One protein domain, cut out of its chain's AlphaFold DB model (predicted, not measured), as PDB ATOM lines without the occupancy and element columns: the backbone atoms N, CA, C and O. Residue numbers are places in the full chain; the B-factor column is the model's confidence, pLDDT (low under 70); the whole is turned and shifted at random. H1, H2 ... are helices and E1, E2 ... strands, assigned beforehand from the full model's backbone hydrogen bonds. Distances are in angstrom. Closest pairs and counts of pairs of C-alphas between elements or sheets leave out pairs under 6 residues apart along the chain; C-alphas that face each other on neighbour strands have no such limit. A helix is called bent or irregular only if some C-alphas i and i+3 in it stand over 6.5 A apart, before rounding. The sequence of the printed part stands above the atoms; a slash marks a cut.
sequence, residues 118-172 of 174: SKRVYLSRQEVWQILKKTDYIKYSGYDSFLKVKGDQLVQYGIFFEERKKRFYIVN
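AT A GLANCE: This is residues 118 to 172 of the 174 residues of an uncharacterized protein of Geminocystis sp. NIES-3709 (UniProt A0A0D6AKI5). A small sheet of three strands stands at one end of the domain, and a loose loop of four short helices runs out from one face of it and comes back. H1 and H4 are the two ends of this loop, next to the sheet, while H2 and H3 make the far end, away from it; the sheet's other face is bare of named helices. The printed part has 55 residues, with named elements in the order E1 H1 H2 H3 H4 E2 E3; the sheet runs E1 E3 E2, antiparallel, and the class is mixed, helices and strands. The whole is compact, with a radius of gyration of the C-alphas of 10.7 A, yet elongated in outline, spanning 33 by 20 by 18 A.

HOW THE PARTS SIT: The inner strand of the sheet is E3, residues 167 to 171. Its neighbour E1, residues 120 to 123, is an edge strand and antiparallel to it at 137 degrees, with N 123 and O 168 within hydrogen-bond range at 2.8 A. The other edge strand, E2, residues 160 to 162, forms a hairpin with E3, antiparallel at 132 degrees, with N 160 and O 169 at 2.8 A. H1, residues 125 to 132, and H4, residues 151 to 157, are on the same face of the sheet: two layers, helices on one face of a sheet. H1 has a height over the sheet of 9.7 A and runs along the strands, at 24 degrees to E3 on the local plane; it lies over E3 and only just over E1, on which 3 of its C-alphas fall. H4, at a height of 6.5 A, lies over none of the strands, but only just, with 2 C-alphas falling on E2; the closest C-alphas of H4 and E2, those of Gly 151 and Phe 161, are 4.9 A apart. H1 and H4 are close but not clearly touching, their closest C-alphas being those of Leu 132 and Tyr 157, 7.5 A apart. H3, residues 143 to 148, is close to H1 but not clearly touching, with the C-alphas of Trp 129 and Phe 146 closest at 7.6 A, at a steep tilt of 62 degrees, opposite ways. H2, residues 137 to 140, is near H3, with 5 pairs of C-alphas within 10 A, and apart from H4. Every O i to N i+4 pair is within hydrogen-bond range in H1, 1 of 2 in H3 and 0 of 3 in H4, where 3 of 4 O i to N i+3 pairs are; H2 is too short for an i+4 pair.

IN THESE COORDINATES: E1 begins at C-alpha 120, (307.759, 233.139, 314.483). H1 measures 10.4 A from first to last C-alpha, H2 5.6 A, H3 9.0 A and H4 10.7 A. H4 is irregular, with C-alphas 153 and 156 7.0 A apart. E1 measures 9.4 A, E2 6.7 A and E3 13.2 A, the last ending at C-alpha 171, (309.449, 237.171, 316.391).

THE WHOLE: The C-alphas of Ser 118 and Tyr 140, the two farthest apart, are 33.0 A from each other. The printed part has no cut, and its six links between named elements are tight. Mean pLDDT of the printed part is 84.2; residue 118 is under 70.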
ATOM      1  N   SER A 118     306.979 229.235 318.426       67.69
ATOM      2  CA  SER A 118     305.541 229.520 318.295       67.69
ATOM      3  C   SER A 118     305.234 230.984 317.966       67.69
ATOM      4  O   SER A 118     304.156 231.272 317.457       67.69
ATOM      5  N   LYS A 119     306.185 231.895 318.207       78.31
ATOM      6  CA  LYS A 119     306.069 233.337 317.947       78.31
ATOM      7  C   LYS A 119     306.645 233.767 316.593       78.31
ATOM      8  O   LYS A 119     306.652 234.954 316.268       78.31
ATOM      9  N   ARG A 120     307.165 232.826 315.792       85.12
ATOM     10  CA  ARG A 120     307.759 233.139 314.483       85.12
ATOM     11  C   ARG A 120     306.674 233.397 313.450       85.12
ATOM     12  O   ARG A 120     305.942 232.487 313.068       85.12
ATOM     13  N   VAL A 121     306.653 234.612 312.918       88.19
ATOM     14  CA  VAL A 121     305.827 234.963 311.762       88.19
ATOM     15  C   VAL A 121     306.724 234.986 310.536       88.19
ATOM     16  O   VAL A 121     307.634 235.806 310.434       88.19
ATOM     17  N   TYR A 122     306.495 234.047 309.619       89.88
ATOM     18  CA  TYR A 122     307.250 233.963 308.374       89.88
ATOM     19  C   TYR A 122     306.804 235.034 307.391       89.88
ATOM     20  O   TYR A 122     305.612 235.227 307.178       89.88
ATOM     21  N   LEU A 123     307.782 235.659 306.744       89.12
ATOM     22  CA  LEU A 123     307.577 236.757 305.816       89.12
ATOM     23  C   LEU A 123     308.106 236.401 304.427       89.12
ATOM     24  O   LEU A 123     309.181 235.810 304.255       89.12
ATOM     25  N   SER A 124     307.361 236.817 303.414       89.44
ATOM     26  CA  SER A 124     307.824 236.900 302.035       89.44
ATOM     27  C   SER A 124     308.846 238.031 301.865       89.44
ATOM     28  O   SER A 124     308.909 238.980 302.647       89.44
ATOM     29  N   ARG A 125     309.631 237.988 300.779       86.44
ATOM     30  CA  ARG A 125     310.551 239.090 300.435       86.44
ATOM     31  C   ARG A 125     309.828 240.426 300.253       86.44
ATOM     32  O   ARG A 125     310.408 241.465 300.549       86.44
ATOM     33  N   GLN A 126     308.589 240.405 299.766       88.31
ATOM     34  CA  GLN A 126     307.795 241.618 299.595       88.31
ATOM     35  C   GLN A 126     307.420 242.224 300.949       88.31
ATOM     36  O   GLN A 126     307.568 243.427 301.127       88.31
ATOM     37  N   GLU A 127     307.009 241.405 301.916       90.12
ATOM     38  CA  GLU A 127     306.684 241.862 303.272       90.12
ATOM     39  C   GLU A 127     307.919 242.394 303.999       90.12
ATOM     40  O   GLU A 127     307.873 243.484 304.566       90.12
ATOM     41  N   VAL A 128     309.052 241.692 303.892       90.00
ATOM     42  CA  VAL A 128     310.346 242.174 304.402       90.00
ATOM     43  C   VAL A 128     310.683 243.538 303.809       90.00
ATOM     44  O   VAL A 128     311.050 244.456 304.538       90.00
ATOM     45  N   TRP A 129     310.504 243.705 302.496       90.31
ATOM     46  CA  TRP A 129     310.743 244.984 301.840       90.31
ATOM     47  C   TRP A 129     309.835 246.089 302.384       90.31
ATOM     48  O   TRP A 129     310.330 247.170 302.682       90.31
ATOM     49  N   GLN A 130     308.535 245.830 302.576       89.75
ATOM     50  CA  GLN A 130     307.606 246.816 303.149       89.75
ATOM     51  C   GLN A 130     307.973 247.226 304.581       89.75
ATOM     52  O   GLN A 130     307.778 248.388 304.938       89.75
ATOM     53  N   ILE A 131     308.517 246.308 305.385       88.06
ATOM     54  CA  ILE A 131     309.024 246.622 306.728       88.06
ATOM     55  C   ILE A 131     310.259 247.522 306.623       88.06
ATOM     56  O   ILE A 131     310.278 248.597 307.220       88.06
ATOM     57  N   LEU A 132     311.241 247.144 305.798       88.50
ATOM     58  CA  LEU A 132     312.463 247.930 305.583       88.50
ATOM     59  C   LEU A 132     312.180 249.316 304.988       88.50
ATOM     60  O   LEU A 132     312.949 250.246 305.215       88.50
ATOM     61  N   LYS A 133     311.055 249.499 304.279       87.94
ATOM     62  CA  LYS A 133     310.659 250.830 303.802       87.94
ATOM     63  C   LYS A 133     310.383 251.837 304.910       87.94
ATOM     64  O   LYS A 133     310.431 253.039 304.660       87.94
ATOM     65  N   LYS A 134     310.038 251.350 306.099       87.44
ATOM     66  CA  LYS A 134     309.696 252.166 307.267       87.44
ATOM     67  C   LYS A 134     310.892 252.377 308.198       87.44
ATOM     68  O   LYS A 134     310.741 253.046 309.214       87.44
ATOM     69  N   THR A 135     312.052 251.803 307.875       85.56
ATOM     70  CA  THR A 135     313.293 251.959 308.637       85.56
ATOM     71  C   THR A 135     314.259 252.885 307.899       85.56
ATOM     72  O   THR A 135     314.030 253.300 306.759       85.56
ATOM     73  N   ASP A 136     315.371 253.216 308.541       83.56
ATOM     74  CA  ASP A 136     316.472 253.959 307.933       83.56
ATOM     75  C   ASP A 136     317.239 253.154 306.867       83.56
ATOM     76  O   ASP A 136     318.060 253.733 306.157       83.56
ATOM     77  N   TYR A 137     316.911 251.872 306.658       85.06
ATOM     78  CA  TYR A 137     317.481 251.048 305.590       85.06
ATOM     79  C   TYR A 137     317.397 251.740 304.223       85.06
ATOM     80  O   TYR A 137     318.401 251.814 303.520       85.06
ATOM     81  N   ILE A 138     316.241 252.324 303.868       77.69
ATOM     82  CA  ILE A 138     316.063 253.012 302.573       77.69
ATOM     83  C   ILE A 138     316.988 254.214 302.412       77.69
ATOM     84  O   ILE A 138     317.443 254.496 301.304       77.69
ATOM     85  N   LYS A 139     317.278 254.926 303.504       72.56
ATOM     86  CA  LYS A 139     318.126 256.121 303.463       72.56
ATOM     87  C   LYS A 139     319.550 255.787 303.010       72.56
ATOM     88  O   LYS A 139     320.215 256.640 302.431       72.56
ATOM     89  N   TYR A 140     319.993 254.552 303.250       73.06
ATOM     90  CA  TYR A 140     321.354 254.093 302.974       73.06
ATOM     91  C   TYR A 140     321.428 252.952 301.945       73.06
ATOM     92  O   TYR A 140     322.521 252.588 301.513       73.06
ATOM     93  N   SER A 141     320.306 252.335 301.564       76.94
ATOM     94  CA  SER A 141     320.261 251.154 300.693       76.94
ATOM     95  C   SER A 141     318.935 251.040 299.933       76.94
ATOM     96  O   SER A 141     317.857 250.980 300.517       76.94
ATOM     97  N   GLY A 142     319.017 250.978 298.599       83.19
ATOM     98  CA  GLY A 142     317.860 250.820 297.713       83.19
ATOM     99  C   GLY A 142     317.390 249.370 297.542       83.19
ATOM    100  O   GLY A 142     317.942 248.433 298.121       83.19
ATOM    101  N   TYR A 143     316.381 249.174 296.688       82.81
ATOM    102  CA  TYR A 143     315.810 247.848 296.407       82.81
ATOM    103  C   TYR A 143     316.843 246.860 295.842       82.81
ATOM    104  O   TYR A 143     316.873 245.696 296.239       82.81
ATOM    105  N   ASP A 144     317.751 247.325 294.985       83.12
ATOM    106  CA  ASP A 144     318.809 246.480 294.416       83.12
ATOM    107  C   ASP A 144     319.799 245.977 295.475       83.12
ATOM    108  O   ASP A 144     320.298 244.852 295.380       83.12
ATOM    109  N   SER A 145     320.054 246.783 296.510       83.56
ATOM    110  CA  SER A 145     320.840 246.373 297.676       83.56
ATOM    111  C   SER A 145     320.086 245.332 298.501       83.56
ATOM    112  O   SER A 145     320.678 244.333 298.907       83.56
ATOM    113  N   PHE A 146     318.773 245.505 298.673       86.44
ATOM    114  CA  PHE A 146     317.918 244.532 299.358       86.44
ATOM    115  C   PHE A 146     317.912 243.164 298.666       86.44
ATOM    116  O   PHE A 146     317.965 242.131 299.332       86.44
ATOM    117  N   LEU A 147     317.920 243.111 297.333       83.25
ATOM    118  CA  LEU A 147     317.966 241.829 296.619       83.25
ATOM    119  C   LEU A 147     319.235 241.018 296.925       83.25
ATOM    120  O   LEU A 147     319.191 239.786 296.890       83.25
ATOM    121  N   LYS A 148     320.333 241.703 297.263       84.31
ATOM    122  CA  LYS A 148     321.659 241.129 297.535       84.31
ATOM    123  C   LYS A 148     321.982 241.008 299.027       84.31
ATOM    124  O   LYS A 148     323.037 240.479 299.369       84.31
ATOM    125  N   VAL A 149     321.104 241.506 299.898       81.25
ATOM    126  CA  VAL A 149     321.334 241.541 301.342       81.25
ATOM    127  C   VAL A 149     321.380 240.123 301.907       81.25
ATOM    128  O   VAL A 149     320.566 239.264 301.543       81.25
ATOM    129  N   LYS A 150     322.347 239.861 302.787       81.50
ATOM    130  CA  LYS A 150     322.407 238.596 303.525       81.50
ATOM    131  C   LYS A 150     321.504 238.675 304.760       81.50
ATOM    132  O   LYS A 150     321.238 239.755 305.280       81.50
ATOM    133  N   GLY A 151     320.974 237.531 305.194       75.12
ATOM    134  CA  GLY A 151     319.961 237.480 306.253       75.12
ATOM    135  C   GLY A 151     320.435 238.001 307.613       75.12
ATOM    136  O   GLY A 151     319.664 238.638 308.322       75.12
ATOM    137  N   ASP A 152     321.709 237.799 307.934       77.38
ATOM    138  CA  ASP A 152     322.405 238.331 309.112       77.38
ATOM    139  C   ASP A 152     322.405 239.868 309.164       77.38
ATOM    140  O   ASP A 152     322.290 240.462 310.233       77.38
ATOM    141  N   GLN A 153     322.443 240.528 308.006       81.25
ATOM    142  CA  GLN A 153     322.457 241.991 307.908       81.25
ATOM    143  C   GLN A 153     321.095 242.638 308.213       81.25
ATOM    144  O   GLN A 153     321.015 243.858 308.383       81.25
ATOM    145  N   LEU A 154     320.019 241.845 308.271       85.56
ATOM    146  CA  LEU A 154     318.673 242.333 308.571       85.56
ATOM    147  C   LEU A 154     318.274 242.163 310.045       85.56
ATOM    148  O   LEU A 154     317.245 242.700 310.457       85.56
ATOM    149  N   VAL A 155     319.115 241.505 310.853       85.38
ATOM    150  CA  VAL A 155     318.846 241.218 312.273       85.38
ATOM    151  C   VAL A 155     318.642 242.500 313.083       85.38
ATOM    152  O   VAL A 155     317.766 242.551 313.940       85.38
ATOM    153  N   GLN A 156     319.374 243.571 312.760       84.38
ATOM    154  CA  GLN A 156     319.214 244.885 313.398       84.38
ATOM    155  C   GLN A 156     317.817 245.508 313.206       84.38
ATOM    156  O   GLN A 156     317.413 246.356 313.994       84.38
ATOM    157  N   TYR A 157     317.069 245.069 312.189       86.69
ATOM    158  CA  TYR A 157     315.684 245.482 311.938       86.69
ATOM    159  C   TYR A 157     314.664 244.492 312.521       86.69
ATOM    160  O   TYR A 157     313.487 244.549 312.173       86.69
ATOM    161  N   GLY A 158     315.111 243.551 313.360       86.25
ATOM    162  CA  GLY A 158     314.277 242.491 313.930       86.25
ATOM    163  C   GLY A 158     313.863 241.415 312.923       86.25
ATOM    164  O   GLY A 158     312.961 240.633 313.213       86.25
ATOM    165  N   ILE A 159     314.493 241.371 311.742       88.31
ATOM    166  CA  ILE A 159     314.189 240.410 310.677       88.31
ATOM    167  C   ILE A 159     315.285 239.349 310.640       88.31
ATOM    168  O   ILE A 159     316.458 239.644 310.419       88.31
ATOM    169  N   PHE A 160     314.888 238.094 310.793       89.81
ATOM    170  CA  PHE A 160     315.783 236.945 310.839       89.81
ATOM    171  C   PHE A 160     315.620 236.086 309.587       89.81
ATOM    172  O   PHE A 160     314.572 236.103 308.940       89.81
ATOM    173  N   PHE A 161     316.642 235.302 309.243       87.56
ATOM    174  CA  PHE A 161     316.605 234.385 308.103       87.56
ATOM    175  C   PHE A 161     316.803 232.940 308.559       87.56
ATOM    176  O   PHE A 161     317.809 232.598 309.174       87.56
ATOM    177  N   GLU A 162     315.839 232.075 308.250       84.94
ATOM    178  CA  GLU A 162     315.941 230.641 308.498       84.94
ATOM    179  C   GLU A 162     316.529 229.945 307.269       84.94
ATOM    180  O   GLU A 162     315.833 229.713 306.276       84.94
ATOM    181  N   GLU A 163     317.806 229.569 307.347       80.25
ATOM    182  CA  GLU A 163     318.540 228.967 306.225       80.25
ATOM    183  C   GLU A 163     317.895 227.676 305.709       80.25
ATOM    184  O   GLU A 163     317.750 227.499 304.499       80.25
ATOM    185  N   ARG A 164     317.427 226.801 306.616       78.75
ATOM    186  CA  ARG A 164     316.811 225.509 306.256       78.75
ATOM    187  C   ARG A 164     315.564 225.672 305.385       78.75
ATOM    188  O   ARG A 164     315.347 224.882 304.473       78.75
ATOM    189  N   LYS A 165     314.750 226.696 305.658       80.69
ATOM    190  CA  LYS A 165     313.509 226.976 304.915       80.69
ATOM    191  C   LYS A 165     313.682 228.054 303.847       80.69
ATOM    192  O   LYS A 165     312.752 228.276 303.075       80.69
ATOM    193  N   LYS A 166     314.845 228.715 303.799       83.19
ATOM    194  CA  LYS A 166     315.145 229.878 302.951       83.19
ATOM    195  C   LYS A 166     314.083 230.979 303.065       83.19
ATOM    196  O   LYS A 166     313.656 231.547 302.058       83.19
ATOM    197  N   ARG A 167     313.620 231.255 304.287       83.62
ATOM    198  CA  ARG A 167     312.546 232.222 304.565       83.62
ATOM    199  C   ARG A 167     312.965 233.215 305.630       83.62
ATOM    200  O   ARG A 167     313.701 232.868 306.550       83.62
ATOM    201  N   PHE A 168     312.452 234.432 305.506       89.31
ATOM    202  CA  PHE A 168     312.571 235.429 306.554       89.31
ATOM    203  C   PHE A 168     311.479 235.223 307.597       89.31
ATOM    204  O   PHE A 168     310.407 234.699 307.283       89.31
ATOM    205  N   TYR A 169     311.745 235.630 308.828       90.00
ATOM    206  CA  TYR A 169     310.750 235.669 309.886       90.00
ATOM    207  C   TYR A 169     311.037 236.811 310.855       90.00
ATOM    208  O   TYR A 169     312.172 237.272 310.976       90.00
ATOM    209  N   ILE A 170     309.996 237.244 311.550       89.69
ATOM    210  CA  ILE A 170     310.085 238.098 312.737       89.69
ATOM    211  C   ILE A 170     309.608 237.292 313.945       89.69
ATOM    212  O   ILE A 170     308.902 236.289 313.788       89.69
ATOM    213  N   VAL A 171     309.999 237.709 315.143       87.12
ATOM    214  CA  VAL A 171     309.449 237.171 316.391       87.12
ATOM    215  C   VAL A 171     308.412 238.171 316.877       87.12
ATOM    216  O   VAL A 171     308.763 239.306 317.185       87.12
ATOM    217  N   ASN A 172     307.143 237.770 316.879       76.50
ATOM    218  CA  ASN A 172     306.072 238.610 317.394       76.50
ATOM    219  C   ASN A 172     305.942 238.346 318.893       76.50
ATOM    220  O   ASN A 172     305.436 237.301 319.309       76.50
TER     221      ASN A 172